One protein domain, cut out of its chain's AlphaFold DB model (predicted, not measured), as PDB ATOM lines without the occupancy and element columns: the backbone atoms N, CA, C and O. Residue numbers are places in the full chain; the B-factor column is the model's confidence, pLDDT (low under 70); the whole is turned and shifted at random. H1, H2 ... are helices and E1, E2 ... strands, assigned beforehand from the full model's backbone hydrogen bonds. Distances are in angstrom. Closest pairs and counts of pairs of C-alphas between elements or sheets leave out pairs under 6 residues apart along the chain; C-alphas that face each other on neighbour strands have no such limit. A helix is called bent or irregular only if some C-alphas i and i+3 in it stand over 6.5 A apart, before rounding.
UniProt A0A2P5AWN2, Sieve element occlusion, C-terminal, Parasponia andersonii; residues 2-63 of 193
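AT A GLANCE: This is residues 2 to 63 of the 193 residues of the protein "Sieve element occlusion, C-terminal" of Parasponia andersonii (UniProt A0A2P5AWN2). An elongated, open layout has helix H1 at one end and helices H2 and H3 together at the other, about perpendicular to each other. Between H1 and the pair of H2 and H3 lies a long loop, residues 13 to 30, which turns back on itself where residues 24 to 25 pair antiparallel with residues 31 to 33 of strand E1. The printed part has 62 residues, with three named helices and one named strand in the order H1, E1, H2, H3, and its class is mostly helix. It is only just loose, close to compact, with a radius of gyration of the C-alphas of 13.1 A and spans of 43 by 26 by 17 A.

IN THESE COORDINATES: H1 is residues 4 to 12, 12.0 A from first to last C-alpha, and begins at C-alpha 4 at (60.895, 16.179, 23.858). E1 is residues 31 to 33, 5.7 A long, and begins at C-alpha 31 at (44.917, 24.508, 15.055). H2, residues 37 to 47, measures 10.3 A and is irregular: C-alphas 42 and 45 are 9.5 A apart. H3, residues 52 to 60, measures 12.4 A and ends at C-alpha 60 at (24.028, 20.271, 9.142).

HOW THE PARTS SIT: H1 is apart from E1, H2 and H3. E1 pairs with no named strand, and it is apart from H2. The closest C-alphas of E1 and H3 are those of His 33 and Thr 52, 5.3 A apart. H2 and H3 touch, about perpendicular at 77 degrees; their closest C-alphas, of Met 39 and Glu 55, are 6.8 A apart. In H1 and H3 every O i to N i+4 pair is within hydrogen-bond range, in H2 4 of 7.

THE WHOLE: The C-alphas farthest apart, of Pro 3 and Ser 63, are 44.5 A apart. The printed part has no cut. The link from H1 to E1 is long, with 18 residues, while those from E1 to H2 and from H2 to H3 are tight. The mean pLDDT of the printed part is 92.0, and no printed residue is under 70.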
ATOM      1  N   VAL A   2      63.746  14.350  17.315       83.19
ATOM      2  CA  VAL A   2      62.632  15.282  17.589       83.19
ATOM      3  C   VAL A   2      62.720  15.755  19.050       83.19
ATOM      4  O   VAL A   2      62.880  14.897  19.921       83.19
ATOM      5  N   PRO A   3      62.630  17.066  19.352       94.19
ATOM      6  CA  PRO A   3      62.689  17.560  20.728       94.19
ATOM      7  C   PRO A   3      61.572  16.987  21.614       94.19
ATOM      8  O   PRO A   3      60.431  16.850  21.168       94.19
ATOM      9  N   LEU A   4      61.871  16.711  22.890       91.94
ATOM     10  CA  LEU A   4      60.895  16.179  23.858       91.94
ATOM     11  C   LEU A   4      59.653  17.068  23.994       91.94
ATOM     12  O   LEU A   4      58.543  16.558  24.126       91.94
ATOM     13  N   GLU A   5      59.828  18.382  23.886       92.25
ATOM     14  CA  GLU A   5      58.733  19.351  23.937       92.25
ATOM     15  C   GLU A   5      57.749  19.206  22.779       92.25
ATOM     16  O   GLU A   5      56.537  19.279  22.972       92.25
ATOM     17  N   VAL A   6      58.257  18.906  21.583       89.25
ATOM     18  CA  VAL A   6      57.422  18.637  20.407       89.25
ATOM     19  C   VAL A   6      56.650  17.332  20.606       89.25
ATOM     20  O   VAL A   6      55.452  17.276  20.342       89.25
ATOM     21  N   ILE A   7      57.302  16.294  21.141       89.19
ATOM     22  CA  ILE A   7      56.650  15.009  21.448       89.19
ATOM     23  C   ILE A   7      55.533  15.202  22.482       89.19
ATOM     24  O   ILE A   7      54.443  14.651  22.320       89.19
ATOM     25  N   ARG A   8      55.794  15.983  23.536       91.19
ATOM     26  CA  ARG A   8      54.811  16.308  24.571       91.19
ATOM     27  C   ARG A   8      53.632  17.081  23.990       91.19
ATOM     28  O   ARG A   8      52.491  16.691  24.211       91.19
ATOM     29  N   TYR A   9      53.901  18.103  23.181       89.31
ATOM     30  CA  TYR A   9      52.866  18.894  22.518       89.31
ATOM     31  C   TYR A   9      51.957  18.031  21.632       89.31
ATOM     32  O   TYR A   9      50.737  18.107  21.751       89.31
ATOM     33  N   ILE A  10      52.523  17.144  20.808       89.06
ATOM     34  CA  ILE A  10      51.746  16.227  19.955       89.06
ATOM     35  C   ILE A  10      50.877  15.283  20.802       89.06
ATOM     36  O   ILE A  10      49.705  15.065  20.498       89.06
ATOM     37  N   LYS A  11      51.411  14.728  21.893       88.31
ATOM     38  CA  LYS A  11      50.640  13.826  22.761       88.31
ATOM     39  C   LYS A  11      49.527  14.550  23.514       88.31
ATOM     40  O   LYS A  11      48.405  14.064  23.540       88.31
ATOM     41  N   GLU A  12      49.828  15.696  24.113       88.50
ATOM     42  CA  GLU A  12      48.922  16.372  25.048       88.50
ATOM     43  C   GLU A  12      47.975  17.356  24.358       88.50
ATOM     44  O   GLU A  12      46.797  17.410  24.695       88.50
ATOM     45  N   LYS A  13      48.465  18.149  23.397       85.31
ATOM     46  CA  LYS A  13      47.656  19.174  22.715       85.31
ATOM     47  C   LYS A  13      46.916  18.630  21.510       85.31
ATOM     48  O   LYS A  13      45.791  19.053  21.269       85.31
ATOM     49  N   TRP A  14      47.517  17.704  20.763       87.00
ATOM     50  CA  TRP A  14      46.819  17.057  19.646       87.00
ATOM     51  C   TRP A  14      46.059  15.805  20.081       87.00
ATOM     52  O   TRP A  14      45.263  15.296  19.301       87.00
ATOM     53  N   ASN A  15      46.250  15.331  21.318       84.81
ATOM     54  CA  ASN A  15      45.642  14.101  21.833       84.81
ATOM     55  C   ASN A  15      46.020  12.855  21.005       84.81
ATOM     56  O   ASN A  15      45.212  11.947  20.790       84.81
ATOM     57  N   PHE A  16      47.261  12.814  20.505       87.25
ATOM     58  CA  PHE A  16      47.724  11.711  19.674       87.25
ATOM     59  C   PHE A  16      47.802  10.401  20.471       87.25
ATOM     60  O   PHE A  16      48.607  10.248  21.392       87.25
ATOM     61  N   SER A  17      47.005   9.413  20.056       84.81
ATOM     62  CA  SER A  17      46.833   8.125  20.743       84.81
ATOM     63  C   SER A  17      47.363   6.926  19.941       84.81
ATOM     64  O   SER A  17      46.815   5.828  20.013       84.81
ATOM     65  N   LYS A  18      48.448   7.119  19.170       85.50
ATOM     66  CA  LYS A  18      49.047   6.108  18.263       85.50
ATOM     67  C   LYS A  18      48.134   5.651  17.116       85.50
ATOM     68  O   LYS A  18      48.432   4.661  16.454       85.50
ATOM     69  N   LYS A  19      47.039   6.368  16.869       85.94
ATOM     70  CA  LYS A  19      46.182   6.186  15.694       85.94
ATOM     71  C   LYS A  19      46.537   7.236  14.640       85.94
ATOM     72  O   LYS A  19      46.903   8.346  15.029       85.94
ATOM     73  N   PRO A  20      46.440   6.918  13.338       88.06
ATOM     74  CA  PRO A  20      46.582   7.919  12.288       88.06
ATOM     75  C   PRO A  20      45.647   9.106  12.540       88.06
ATOM     76  O   PRO A  20      44.472   8.912  12.844       88.06
ATOM     77  N   GLN A  21      46.188  10.316  12.439       90.81
ATOM     78  CA  GLN A  21      45.488  11.557  12.749       90.81
ATOM     79  C   GLN A  21      45.991  12.662  11.824       90.81
ATOM     80  O   GLN A  21      47.189  12.741  11.548       90.81
ATOM     81  N   VAL A  22      45.082  13.524  11.375       93.56
ATOM     82  CA  VAL A  22      45.414  14.686  10.540       93.56
ATOM     83  C   VAL A  22      45.039  15.956  11.292       93.56
ATOM     84  O   VAL A  22      43.863  16.280  11.422       93.56
ATOM     85  N   VAL A  23      46.035  16.675  11.804       93.94
ATOM     86  CA  VAL A  23      45.828  17.972  12.464       93.94
ATOM     87  C   VAL A  23      45.877  19.068  11.410       93.94
ATOM     88  O   VAL A  23      46.832  19.140  10.638       93.94
ATOM     89  N   VAL A  24      44.863  19.928  11.389       95.31
ATOM     90  CA  VAL A  24      44.755  21.022  10.419       95.31
ATOM     91  C   VAL A  24      45.064  22.336  11.111       95.31
ATOM     92  O   VAL A  24      44.525  22.633  12.182       95.31
ATOM     93  N   MET A  25      45.931  23.123  10.480       95.19
ATOM     94  CA  MET A  25      46.306  24.463  10.911       95.19
ATOM     95  C   MET A  25      45.922  25.484   9.840       95.19
ATOM     96  O   MET A  25      45.962  25.177   8.651       95.19
ATOM     97  N   ASP A  26      45.545  26.689  10.261       94.12
ATOM     98  CA  ASP A  26      45.374  27.816   9.343       94.12
ATOM     99  C   ASP A  26      46.726  28.432   8.936       94.12
ATOM    100  O   ASP A  26      47.797  28.020   9.391       94.12
ATOM    101  N   THR A  27      46.687  29.458   8.083       93.94
ATOM    102  CA  THR A  27      47.881  30.172   7.602       93.94
ATOM    103  C   THR A  27      48.663  30.891   8.705       93.94
ATOM    104  O   THR A  27      49.800  31.293   8.470       93.94
ATOM    105  N   HIS A  28      48.092  31.043   9.902       94.50
ATOM    106  CA  HIS A  28      48.737  31.637  11.073       94.50
ATOM    107  C   HIS A  28      49.275  30.571  12.043       94.50
ATOM    108  O   HIS A  28      49.769  30.911  13.118       94.50
ATOM    109  N   GLY A  29      49.177  29.283  11.692       89.88
ATOM    110  CA  GLY A  29      49.618  28.170  12.533       89.88
ATOM    111  C   GLY A  29      48.651  27.827  13.668       89.88
ATOM    112  O   GLY A  29      49.008  27.067  14.571       89.88
ATOM    113  N   LYS A  30      47.423  28.360  13.658       93.12
ATOM    114  CA  LYS A  30      46.403  28.009  14.648       93.12
ATOM    115  C   LYS A  30      45.769  26.677  14.274       93.12
ATOM    116  O   LYS A  30      45.328  26.496  13.146       93.12
ATOM    117  N   ILE A  31      45.648  25.768  15.239       92.69
ATOM    118  CA  ILE A  31      44.917  24.508  15.055       92.69
ATOM    119  C   ILE A  31      43.430  24.819  14.851       92.69
ATOM    120  O   ILE A  31      42.780  25.386  15.733       92.69
ATOM    121  N   VAL A  32      42.898  24.434  13.693       94.81
ATOM    122  CA  VAL A  32      41.484  24.602  13.314       94.81
ATOM    123  C   VAL A  32      40.716  23.283  13.281       94.81
ATOM    124  O   VAL A  32      39.488  23.303  13.204       94.81
ATOM    125  N   HIS A  33      41.426  22.154  13.359       93.44
ATOM    126  CA  HIS A  33      40.851  20.826  13.536       93.44
ATOM    127  C   HIS A  33      41.894  19.872  14.120       93.44
ATOM    128  O   HIS A  33      43.026  19.805  13.638       93.44
ATOM    129  N   THR A  34      41.529  19.108  15.146       90.75
ATOM    130  CA  THR A  34      42.451  18.166  15.795       90.75
ATOM    131  C   THR A  34      42.569  16.856  15.024       90.75
ATOM    132  O   THR A  34      43.666  16.329  14.936       90.75
ATOM    133  N   ASN A  35      41.507  16.341  14.400       92.69
ATOM    134  CA  ASN A  35      41.597  15.141  13.558       92.69
ATOM    135  C   ASN A  35      40.714  15.158  12.289       92.69
ATOM    136  O   ASN A  35      39.640  14.569  12.265       92.69
ATOM    137  N   ALA A  36      41.162  15.799  11.211       94.81
ATOM    138  CA  ALA A  36      40.395  15.936   9.969       94.81
ATOM    139  C   ALA A  36      40.420  14.690   9.064       94.81
ATOM    140  O   ALA A  36      39.896  14.730   7.948       94.81
ATOM    141  N   ILE A  37      41.010  13.576   9.517       94.44
ATOM    142  CA  ILE A  37      41.071  12.348   8.714       94.44
ATOM    143  C   ILE A  37      39.663  11.866   8.347       94.44
ATOM    144  O   ILE A  37      39.430  11.450   7.219       94.44
ATOM    145  N   HIS A  38      38.696  12.009   9.258       94.94
ATOM    146  CA  HIS A  38      37.315  11.607   9.008       94.94
ATOM    147  C   HIS A  38      36.660  12.471   7.937       94.94
ATOM    148  O   HIS A  38      36.033  11.930   7.032       94.94
ATOM    149  N   MET A  39      36.879  13.786   7.968       95.56
ATOM    150  CA  MET A  39      36.380  14.685   6.927       95.56
ATOM    151  C   MET A  39      36.921  14.310   5.540       95.56
ATOM    152  O   MET A  39      36.164  14.295   4.571       95.56
ATOM    153  N   MET A  40      38.211  13.961   5.448       93.94
ATOM    154  CA  MET A  40      38.832  13.498   4.199       93.94
ATOM    155  C   MET A  40      38.199  12.197   3.698       93.94
ATOM    156  O   MET A  40      37.959  12.047   2.501       93.94
ATOM    157  N   CYS A  41      37.894  11.267   4.601       92.94
ATOM    158  CA  CYS A  41      37.250  10.010   4.240       92.94
ATOM    159  C   CYS A  41      35.792  10.197   3.807       92.94
ATOM    160  O   CYS A  41      35.344   9.493   2.911       92.94
ATOM    161  N   ILE A  42      35.053  11.123   4.422       93.81
ATOM    162  CA  ILE A  42      33.618  11.314   4.162       93.81
ATOM    163  C   ILE A  42      33.381  12.174   2.918       93.81
ATOM    164  O   ILE A  42      32.583  11.781   2.071       93.81
ATOM    165  N   TRP A  43      34.074  13.312   2.804       93.62
ATOM    166  CA  TRP A  43      33.795  14.348   1.796       93.62
ATOM    167  C   TRP A  43      34.987  14.695   0.897       93.62
ATOM    168  O   TRP A  43      34.886  15.590   0.056       93.62
ATOM    169  N   ARG A  44      36.132  14.019   1.054       92.75
ATOM    170  CA  ARG A  44      37.332  14.226   0.224       92.75
ATOM    171  C   ARG A  44      37.725  15.708   0.176       92.75
ATOM    172  O   ARG A  44      37.862  16.348   1.215       92.75
ATOM    173  N   SER A  45      37.907  16.270  -1.018       93.75
ATOM    174  CA  SER A  45      38.263  17.677  -1.223       93.75
ATOM    175  C   SER A  45      37.142  18.657  -0.864       93.75
ATOM    176  O   SER A  45      37.434  19.810  -0.553       93.75
ATOM    177  N   GLN A  46      35.879  18.219  -0.840       93.50
ATOM    178  CA  GLN A  46      34.732  19.084  -0.526       93.50
ATOM    179  C   GLN A  46      34.724  19.533   0.943       93.50
ATOM    180  O   GLN A  46      34.083  20.519   1.299       93.50
ATOM    181  N   ALA A  47      35.468  18.831   1.801       95.12
ATOM    182  CA  ALA A  47      35.637  19.187   3.200       95.12
ATOM    183  C   ALA A  47      36.587  20.372   3.433       95.12
ATOM    184  O   ALA A  47      36.662  20.841   4.569       95.12
ATOM    185  N   TYR A  48      37.298  20.879   2.416       94.62
ATOM    186  CA  TYR A  48      38.144  22.069   2.557       94.62
ATOM    187  C   TYR A  48      37.331  23.256   3.119       94.62
ATOM    188  O   TYR A  48      36.225  23.507   2.640       94.62
ATOM    189  N   PRO A  49      37.829  24.002   4.129       95.81
ATOM    190  CA  PRO A  49      39.200  24.037   4.662       95.81
ATOM    191  C   PRO A  49      39.501  23.061   5.816       95.81
ATOM    192  O   PRO A  49      40.419  23.300   6.593       95.81
ATOM    193  N   PHE A  50      38.746  21.971   5.954       96.06
ATOM    194  CA  PHE A  50      38.950  20.918   6.956       96.06
ATOM    195  C   PHE A  50      38.972  21.434   8.403       96.06
ATOM    196  O   PHE A  50      39.717  20.935   9.242       96.06
ATOM    197  N   SER A  51      38.178  22.468   8.695       95.31
ATOM    198  CA  SER A  51      38.031  23.040  10.036       95.31
ATOM    199  C   SER A  51      36.848  22.418  10.774       95.31
ATOM    200  O   SER A  51      35.891  21.969  10.148       95.31
ATOM    201  N   THR A  52      36.857  22.451  12.108       93.88
ATOM    202  CA  THR A  52      35.718  21.966  12.914       93.88
ATOM    203  C   THR A  52      34.413  22.704  12.582       93.88
ATOM    204  O   THR A  52      33.338  22.113  12.583       93.88
ATOM    205  N   VAL A  53      34.494  23.998  12.244       93.94
ATOM    206  CA  VAL A  53      33.324  24.774  11.795       93.94
ATOM    207  C   VAL A  53      32.793  24.232  10.470       93.94
ATOM    208  O   VAL A  53      31.587  24.059  10.320       93.94
ATOM    209  N   GLN A  54      33.684  23.929   9.524       95.44
ATOM    210  CA  GLN A  54      33.292  23.353   8.243       95.44
ATOM    211  C   GLN A  54      32.684  21.960   8.424       95.44
ATOM    212  O   GLN A  54      31.637  21.689   7.850       95.44
ATOM    213  N   GLU A  55      33.280  21.103   9.256       95.12
ATOM    214  CA  GLU A  55      32.727  19.783   9.587       95.12
ATOM    215  C   GLU A  55      31.286  19.886  10.096       95.12
ATOM    216  O   GLU A  55      30.400  19.166   9.635       95.12
ATOM    217  N   GLN A  56      31.025  20.845  10.988       93.12
ATOM    218  CA  GLN A  56      29.685  21.088  11.502       93.12
ATOM    219  C   GLN A  56      28.705  21.517  10.407       93.12
ATOM    220  O   GLN A  56      27.604  20.975  10.334       93.12
ATOM    221  N   LEU A  57      29.100  22.452   9.540       93.81
ATOM    222  CA  LEU A  57      28.264  22.916   8.431       93.81
ATOM    223  C   LEU A  57      27.968  21.805   7.416       93.81
ATOM    224  O   LEU A  57      26.869  21.760   6.863       93.81
ATOM    225  N   MET A  58      28.929  20.914   7.162       94.38
ATOM    226  CA  MET A  58      28.739  19.766   6.272       94.38
ATOM    227  C   MET A  58      27.714  18.797   6.864       94.38
ATOM    228  O   MET A  58      26.782  18.388   6.172       94.38
ATOM    229  N   TRP A  59      27.814  18.495   8.161       93.44
ATOM    230  CA  TRP A  59      26.838  17.642   8.836       93.44
ATOM    231  C   TRP A  59      25.444  18.255   8.947       93.44
ATOM    232  O   TRP A  59      24.470  17.520   8.843       93.44
ATOM    233  N   GLU A  60      25.324  19.573   9.122       91.19
ATOM    234  CA  GLU A  60      24.028  20.271   9.142       91.19
ATOM    235  C   GLU A  60      23.289  20.181   7.792       91.19
ATOM    236  O   GLU A  60      22.063  20.236   7.757       91.19
ATOM    237  N   LYS A  61      24.022  20.004   6.684       90.75
ATOM    238  CA  LYS A  61      23.466  19.845   5.327       90.75
ATOM    239  C   LYS A  61      23.260  18.390   4.912       90.75
ATOM    240  O   LYS A  61      22.705  18.140   3.845       90.75
ATOM    241  N   THR A  62      23.740  17.444   5.711       91.62
ATOM    242  CA  THR A  62      23.770  16.026   5.356       91.62
ATOM    243  C   THR A  62      22.671  15.275   6.096       91.62
ATOM    244  O   THR A  62      22.568  15.352   7.319       91.62
ATOM    245  N   SER A  63      21.883  14.496   5.361       91.81
ATOM    246  CA  SER A  63      20.902  13.558   5.906       91.81
ATOM    247  C   SER A  63      21.314  12.112   5.625       91.81
ATOM    248  O   SER A  63      22.080  11.829   4.699       91.81
TER     249      SER A  63